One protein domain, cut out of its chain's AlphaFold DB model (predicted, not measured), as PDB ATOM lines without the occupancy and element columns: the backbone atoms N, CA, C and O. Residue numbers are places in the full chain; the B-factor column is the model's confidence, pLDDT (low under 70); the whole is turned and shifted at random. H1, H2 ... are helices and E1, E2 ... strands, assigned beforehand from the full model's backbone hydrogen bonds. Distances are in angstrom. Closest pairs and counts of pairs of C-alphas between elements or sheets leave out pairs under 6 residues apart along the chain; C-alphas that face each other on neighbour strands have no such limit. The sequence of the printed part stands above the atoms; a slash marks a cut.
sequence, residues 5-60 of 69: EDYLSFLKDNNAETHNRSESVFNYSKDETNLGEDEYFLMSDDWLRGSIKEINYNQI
ATOM      1  N   GLU A   5      12.593  46.177  31.810       75.75
ATOM      2  CA  GLU A   5      12.038  44.894  32.251       75.75
ATOM      3  C   GLU A   5      10.940  44.361  31.312       75.75
ATOM      4  O   GLU A   5      10.967  43.181  30.965       75.75
ATOM      5  N   ASP A   6      10.051  45.225  30.809       76.62
ATOM      6  CA  ASP A   6       8.996  44.852  29.854       76.62
ATOM      7  C   ASP A   6       9.600  44.371  28.524       76.62
ATOM      8  O   ASP A   6       9.159  43.382  27.937       76.62
ATOM      9  N   TYR A   7      10.652  45.055  28.055       73.12
ATOM     10  CA  TYR A   7      11.333  44.727  26.800       73.12
ATOM     11  C   TYR A   7      12.121  43.413  26.890       73.12
ATOM     12  O   TYR A   7      12.058  42.578  25.986       73.12
ATOM     13  N   LEU A   8      12.840  43.194  27.996       71.50
ATOM     14  CA  LEU A   8      13.583  41.952  28.212       71.50
ATOM     15  C   LEU A   8      12.642  40.753  28.401       71.50
ATOM     16  O   LEU A   8      12.948  39.677  27.884       71.50
ATOM     17  N   SER A   9      11.485  40.946  29.052       74.00
ATOM     18  CA  SER A   9      10.432  39.924  29.139       74.00
ATOM     19  C   SER A   9       9.906  39.553  27.756       74.00
ATOM     20  O   SER A   9       9.890  38.378  27.408       74.00
ATOM     21  N   PHE A  10       9.569  40.542  26.921       75.50
ATOM     22  CA  PHE A  10       9.095  40.292  25.559       75.50
ATOM     23  C   PHE A  10      10.092  39.468  24.727       75.50
ATOM     24  O   PHE A  10       9.696  38.543  24.018       75.50
ATOM     25  N   LEU A  11      11.393  39.762  24.817       72.44
ATOM     26  CA  LEU A  11      12.422  38.998  24.098       72.44
ATOM     27  C   LEU A  11      12.548  37.554  24.602       72.44
ATOM     28  O   LEU A  11      12.776  36.644  23.802       72.44
ATOM     29  N   LYS A  12      12.385  37.351  25.912       68.88
ATOM     30  CA  LYS A  12      12.398  36.032  26.552       68.88
ATOM     31  C   LYS A  12      11.200  35.189  26.125       68.88
ATOM     32  O   LYS A  12      11.372  34.034  25.740       68.88
ATOM     33  N   ASP A  13      10.011  35.785  26.134       72.25
ATOM     34  CA  ASP A  13       8.748  35.115  25.809       72.25
ATOM     35  C   ASP A  13       8.667  34.706  24.329       72.25
ATOM     36  O   ASP A  13       7.986  33.743  23.981       72.25
ATOM     37  N   ASN A  14       9.415  35.389  23.455       69.56
ATOM     38  CA  ASN A  14       9.509  35.064  22.030       69.56
ATOM     39  C   ASN A  14      10.637  34.076  21.683       69.56
ATOM     40  O   ASN A  14      10.898  33.855  20.499       69.56
ATOM     41  N   ASN A  15      11.303  33.464  22.673       60.34
ATOM     42  CA  ASN A  15      12.383  32.489  22.457       60.34
ATOM     43  C   ASN A  15      13.504  33.012  21.536       60.34
ATOM     44  O   ASN A  15      14.165  32.248  20.829       60.34
ATOM     45  N   ALA A  16      13.716  34.330  21.519       61.31
ATOM     46  CA  ALA A  16      14.749  34.921  20.695       61.31
ATOM     47  C   ALA A  16      16.116  34.476  21.242       61.31
ATOM     48  O   ALA A  16      16.442  34.759  22.396       61.31
ATOM     49  N   GLU A  17      16.941  33.812  20.420       58.53
ATOM     50  CA  GLU A  17      18.327  33.424  20.773       58.53
ATOM     51  C   GLU A  17      19.159  34.612  21.299       58.53
ATOM     52  O   GLU A  17      20.175  34.445  21.973       58.53
ATOM     53  N   THR A  18      18.715  35.833  21.012       58.75
ATOM     54  CA  THR A  18      19.305  37.092  21.448       58.75
ATOM     55  C   THR A  18      19.038  37.462  22.904       58.75
ATOM     56  O   THR A  18      19.734  38.351  23.373       58.75
ATOM     57  N   HIS A  19      18.138  36.812  23.658       58.53
ATOM     58  CA  HIS A  19      17.798  37.220  25.039       58.53
ATOM     59  C   HIS A  19      19.033  37.406  25.946       58.53
ATOM     60  O   HIS A  19      19.230  38.486  26.508       58.53
ATOM     61  N   ASN A  20      19.928  36.411  25.989       61.34
ATOM     62  CA  ASN A  20      21.164  36.477  26.784       61.34
ATOM     63  C   ASN A  20      22.134  37.574  26.295       61.34
ATOM     64  O   ASN A  20      22.880  38.150  27.084       61.34
ATOM     65  N   ARG A  21      22.133  37.887  24.990       62.19
ATOM     66  CA  ARG A  21      22.940  38.978  24.414       62.19
ATOM     67  C   ARG A  21      22.338  40.347  24.719       62.19
ATOM     68  O   ARG A  21      23.072  41.259  25.088       62.19
ATOM     69  N   SER A  22      21.021  40.484  24.624       63.44
ATOM     70  CA  SER A  22      20.306  41.729  24.889       63.44
ATOM     71  C   SER A  22      20.494  42.181  26.334       63.44
ATOM     72  O   SER A  22      20.796  43.350  26.561       63.44
ATOM     73  N   GLU A  23      20.415  41.274  27.313       64.50
ATOM     74  CA  GLU A  23      20.699  41.617  28.715       64.50
ATOM     75  C   GLU A  23      22.103  42.203  28.904       64.50
ATOM     76  O   GLU A  23      22.261  43.198  29.613       64.50
ATOM     77  N   SER A  24      23.114  41.637  28.237       63.56
ATOM     78  CA  SER A  24      24.489  42.144  28.318       63.56
ATOM     79  C   SER A  24      24.638  43.558  27.742       63.56
ATOM     80  O   SER A  24      25.388  44.361  28.290       63.56
ATOM     81  N   VAL A  25      23.866  43.895  26.702       64.25
ATOM     82  CA  VAL A  25      23.857  45.227  26.074       64.25
ATOM     83  C   VAL A  25      23.118  46.245  26.948       64.25
ATOM     84  O   VAL A  25      23.617  47.343  27.162       64.25
ATOM     85  N   PHE A  26      21.967  45.890  27.527       64.81
ATOM     86  CA  PHE A  26      21.218  46.796  28.416       64.81
ATOM     87  C   PHE A  26      21.845  46.975  29.803       64.81
ATOM     88  O   PHE A  26      21.456  47.882  30.545       64.81
ATOM     89  N   ASN A  27      22.752  46.080  30.193       64.75
ATOM     90  CA  ASN A  27      23.570  46.202  31.397       64.75
ATOM     91  C   ASN A  27      24.968  46.765  31.095       64.75
ATOM     92  O   ASN A  27      25.775  46.888  32.015       64.75
ATOM     93  N   TYR A  28      25.260  47.112  29.837       64.19
ATOM     94  CA  TYR A  28      26.515  47.748  29.464       64.19
ATOM     95  C   TYR A  28      26.563  49.159  30.058       64.19
ATOM     96  O   TYR A  28      25.903  50.081  29.584       64.19
ATOM     97  N   SER A  29      27.339  49.305  31.129       63.66
ATOM     98  CA  SER A  29      27.689  50.592  31.717       63.66
ATOM     99  C   SER A  29      29.074  50.965  31.207       63.66
ATOM    100  O   SER A  29      30.054  50.314  31.567       63.66
ATOM    101  N   LYS A  30      29.152  51.983  30.350       66.50
ATOM    102  CA  LYS A  30      30.420  52.603  29.955       66.50
ATOM    103  C   LYS A  30      30.612  53.867  30.780       66.50
ATOM    104  O   LYS A  30      29.640  54.580  31.023       66.50
ATOM    105  N   ASP A  31      31.844  54.130  31.197       75.81
ATOM    106  CA  ASP A  31      32.181  55.408  31.814       75.81
ATOM    107  C   ASP A  31      31.869  56.545  30.836       75.81
ATOM    108  O   ASP A  31      32.121  56.444  29.628       75.81
ATOM    109  N   GLU A  32      31.279  57.617  31.359       80.94
ATOM    110  CA  GLU A  32      30.956  58.796  30.565       80.94
ATOM    111  C   GLU A  32      32.237  59.325  29.913       80.94
ATOM    112  O   GLU A  32      33.240  59.583  30.578       80.94
ATOM    113  N   THR A  33      32.212  59.431  28.588       83.44
ATOM    114  CA  THR A  33      33.361  59.853  27.787       83.44
ATOM    115  C   THR A  33      32.923  61.010  26.904       83.44
ATOM    116  O   THR A  33      31.916  60.909  26.204       83.44
ATOM    117  N   ASN A  34      33.678  62.107  26.947       88.62
ATOM    118  CA  ASN A  34      33.458  63.270  26.093       88.62
ATOM    119  C   ASN A  34      34.259  63.108  24.803       88.62
ATOM    120  O   ASN A  34      35.452  62.824  24.863       88.62
ATOM    121  N   LEU A  35      33.605  63.319  23.665       91.00
ATOM    122  CA  LEU A  35      34.256  63.338  22.358       91.00
ATOM    123  C   LEU A  35      34.881  64.713  22.095       91.00
ATOM    124  O   LEU A  35      34.290  65.745  22.432       91.00
ATOM    125  N   GLY A  36      36.059  64.721  21.477       92.75
ATOM    126  CA  GLY A  36      36.649  65.913  20.871       92.75
ATOM    127  C   GLY A  36      35.933  66.362  19.588       92.75
ATOM    128  O   GLY A  36      34.982  65.737  19.130       92.75
ATOM    129  N   GLU A  37      36.420  67.454  18.987       94.06
ATOM    130  CA  GLU A  37      35.832  68.076  17.783       94.06
ATOM    131  C   GLU A  37      35.782  67.130  16.566       94.06
ATOM    132  O   GLU A  37      34.824  67.172  15.799       94.06
ATOM    133  N   ASP A  38      36.758  66.223  16.453       95.56
ATOM    134  CA  ASP A  38      36.907  65.274  15.340       95.56
ATOM    135  C   ASP A  38      36.708  63.809  15.767       95.56
ATOM    136  O   ASP A  38      37.192  62.896  15.095       95.56
ATOM    137  N   GLU A  39      36.063  63.558  16.904       95.94
ATOM    138  CA  GLU A  39      35.854  62.204  17.423       95.94
ATOM    139  C   GLU A  39      34.389  61.777  17.335       95.94
ATOM    140  O   GLU A  39      33.465  62.564  17.535       95.94
ATOM    141  N   TYR A  40      34.176  60.493  17.051       93.56
ATOM    142  CA  TYR A  40      32.858  59.909  16.839       93.56
ATOM    143  C   TYR A  40      32.739  58.558  17.534       93.56
ATOM    144  O   TYR A  40      33.684  57.766  17.567       93.56
ATOM    145  N   PHE A  41      31.533  58.243  18.007       90.69
ATOM    146  CA  PHE A  41      31.176  56.874  18.357       90.69
ATOM    147  C   PHE A  41      30.755  56.107  17.103       90.69
ATOM    148  O   PHE A  41      29.751  56.422  16.468       90.69
ATOM    149  N   LEU A  42      31.507  55.061  16.771       87.75
ATOM    150  CA  LEU A  42      31.168  54.097  15.739       87.75
ATOM    151  C   LEU A  42      30.333  52.964  16.342       87.75
ATOM    152  O   LEU A  42      30.790  52.240  17.234       87.75
ATOM    153  N   MET A  43      29.129  52.789  15.799       85.00
ATOM    154  CA  MET A  43      28.220  51.690  16.106       85.00
ATOM    155  C   MET A  43      27.823  50.958  14.828       85.00
ATOM    156  O   MET A  43      27.543  51.573  13.806       85.00
ATOM    157  N   SER A  44      27.801  49.631  14.908       82.88
ATOM    158  CA  SER A  44      27.246  48.765  13.866       82.88
ATOM    159  C   SER A  44      25.720  48.736  13.967       82.88
ATOM    160  O   SER A  44      25.189  48.730  15.079       82.88
ATOM    161  N   ASP A  45      25.037  48.610  12.825       78.75
ATOM    162  CA  ASP A  45      23.582  48.396  12.753       78.75
ATOM    163  C   ASP A  45      23.142  47.181  13.580       78.75
ATOM    164  O   ASP A  45      22.092  47.191  14.220       78.75
ATOM    165  N   ASP A  46      23.984  46.143  13.644       76.12
ATOM    166  CA  ASP A  46      23.845  45.059  14.622       76.12
ATOM    167  C   ASP A  46      24.380  45.492  16.001       76.12
ATOM    168  O   ASP A  46      25.427  45.040  16.480       76.12
ATOM    169  N   TRP A  47      23.659  46.425  16.624       68.62
ATOM    170  CA  TRP A  47      23.975  47.020  17.927       68.62
ATOM    171  C   TRP A  47      24.057  45.979  19.057       68.62
ATOM    172  O   TRP A  47      24.822  46.144  20.008       68.62
ATOM    173  N   LEU A  48      23.348  44.855  18.915       63.59
ATOM    174  CA  LEU A  48      23.365  43.722  19.845       63.59
ATOM    175  C   LEU A  48      24.716  42.988  19.892       63.59
ATOM    176  O   LEU A  48      24.951  42.204  20.814       63.59
ATOM    177  N   ARG A  49      25.620  43.226  18.931       59.16
ATOM    178  CA  ARG A  49      26.989  42.670  18.939       59.16
ATOM    179  C   ARG A  49      27.995  43.491  19.746       59.16
ATOM    180  O   ARG A  49      29.129  43.047  19.904       59.16
ATOM    181  N   GLY A  50      27.577  44.624  20.312       56.91
ATOM    182  CA  GLY A  50      28.195  45.172  21.520       56.91
ATOM    183  C   GLY A  50      29.572  45.825  21.373       56.91
ATOM    184  O   GLY A  50      30.288  45.917  22.364       56.91
ATOM    185  N   SER A  51      29.971  46.303  20.191       68.62
ATOM    186  CA  SER A  51      31.211  47.084  20.070       68.62
ATOM    187  C   SER A  51      30.925  48.529  19.675       68.62
ATOM    188  O   SER A  51      30.826  48.836  18.487       68.62
ATOM    189  N   ILE A  52      30.821  49.407  20.674       79.38
ATOM    190  CA  ILE A  52      30.935  50.856  20.479       79.38
ATOM    191  C   ILE A  52      32.427  51.184  20.468       79.38
ATOM    192  O   ILE A  52      33.138  50.845  21.417       79.38
ATOM    193  N   LYS A  53      32.911  51.823  19.404       85.38
ATOM    194  CA  LYS A  53      34.307  52.272  19.299       85.38
ATOM    195  C   LYS A  53      34.359  53.784  19.189       85.38
ATOM    196  O   LYS A  53      33.481  54.378  18.581       85.38
ATOM    197  N   GLU A  54      35.391  54.387  19.752       90.75
ATOM    198  CA  GLU A  54      35.744  55.776  19.462       90.75
ATOM    199  C   GLU A  54      36.655  55.788  18.238       90.75
ATOM    200  O   GLU A  54      37.588  54.983  18.150       90.75
ATOM    201  N   ILE A  55      36.339  56.646  17.274       93.88
ATOM    202  CA  ILE A  55      37.130  56.850  16.061       93.88
ATOM    203  C   ILE A  55      37.354  58.340  15.830       93.88
ATOM    204  O   ILE A  55      36.521  59.160  16.210       93.88
ATOM    205  N   ASN A  56      38.448  58.687  15.165       96.31
ATOM    206  CA  ASN A  56      38.693  60.035  14.671       96.31
ATOM    207  C   ASN A  56      38.181  60.191  13.227       96.31
ATOM    208  O   ASN A  56      38.147  59.217  12.470       96.31
ATOM    209  N   TYR A  57      37.836  61.417  12.824       94.19
ATOM    210  CA  TYR A  57      37.427  61.767  11.459       94.19
ATOM    211  C   TYR A  57      38.386  61.219  10.393       94.19
ATOM    212  O   TYR A  57      37.952  60.725   9.355       94.19
ATOM    213  N   ASN A  58      39.696  61.238  10.661       96.25
ATOM    214  CA  ASN A  58      40.717  60.751   9.730       96.25
ATOM    215  C   ASN A  58      40.681  59.228   9.478       96.25
ATOM    216  O   ASN A  58      41.382  58.748   8.589       96.25
ATOM    217  N   GLN A  59      39.886  58.481  10.248       96.31
ATOM    218  CA  GLN A  59      39.666  57.044  10.081       96.31
ATOM    219  C   GLN A  59      38.423  56.742   9.228       96.31
ATOM    220  O   GLN A  59      38.108  55.572   9.017       96.31
ATOM    221  N   ILE A  60      37.691  57.770   8.779       94.12
ATOM    222  CA  ILE A  60      36.482  57.633   7.966       94.12
ATOM    223  C   ILE A  60      36.858  57.759   6.488       94.12
ATOM    224  O   ILE A  60      37.141  58.849   5.994       94.12
TER     225      ILE A  60
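Overview. This is residues 5 to 60 of the 69 residues of an uncharacterized protein of Bacillus sp. TS-2 (UniProt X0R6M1). Picture a long, thin shape with a hairpin at each end: first a pair of short helices side by side, H1 and H2, then, at the other end, a narrow ribbon of two short strands, E1 and E2. A long link, residues 27 to 38, leads from H2 to the far end of the ribbon, and the chain then folds back through E1, so that the loop of residues 43 to 52 points toward the helices before E2 runs out again. The printed part has 56 residues with two named helices and two named strands, in the order H1, H2, E1, E2, and the sheet E1 - E2 is antiparallel. The class is mixed, helices and strands, though under half of the residues, 25 of 56, are in named elements. The whole is only just loose, close to extended, with a radius of gyration of the C-alphas of 14.8 A, and it is a rod that spans 44 by 21 by 13 A.

Along the chain. Find C-alpha 5 at (12.038, 44.894, 32.251); from there H1 runs over residues 5 to 13, 12.2 A from first to last C-alpha. After it look for H2, residues 19 to 26, which is 10.7 A long and begins with C-alpha 19 at (17.798, 37.220, 25.039). Go on along the link to E1, residues 39 to 42, 9.5 A long. The last named element is E2, residues 53 to 56, 10.0 A long, and it ends with C-alpha 56 at (38.693, 60.035, 14.671).

Arrangement. Begin with H1 and H2, a helical hairpin. They touch, and their closest C-alphas, those of Lys 12 and His 19, are 5.7 A apart. Their lines stand at a shallow tilt of 21 degrees, and they run opposite ways. Every O i to N i+4 pair is within hydrogen-bond range in H1, and 3 of 4 are in H2. Farther on, E1 and E2 are a hairpin of antiparallel neighbour strands, with 143 degrees between their directions. Look at C-alphas 39 and 56, which face each other at 4.5 A. You will find N 40 and O 55 within hydrogen-bond range at 2.8 A, and N 55 and O 40 at 2.9 A. H1 is apart from E1 and from E2, and H2 is apart from E2.

Size, cuts and confidence. Look for the two C-alphas farthest apart at Asp 13 and Asn 58, 44.0 A from each other. The printed part has no cut. The link from H1 to H2 is tight with 5 residues, that from H2 to E1 is long with 12, and that from E1 to E2 is short with 10. In the B-factor column the mean pLDDT of the printed part is 76.2, and you will find values under 70 at residue 12, residues 14 to 30 and residues 47 to 51.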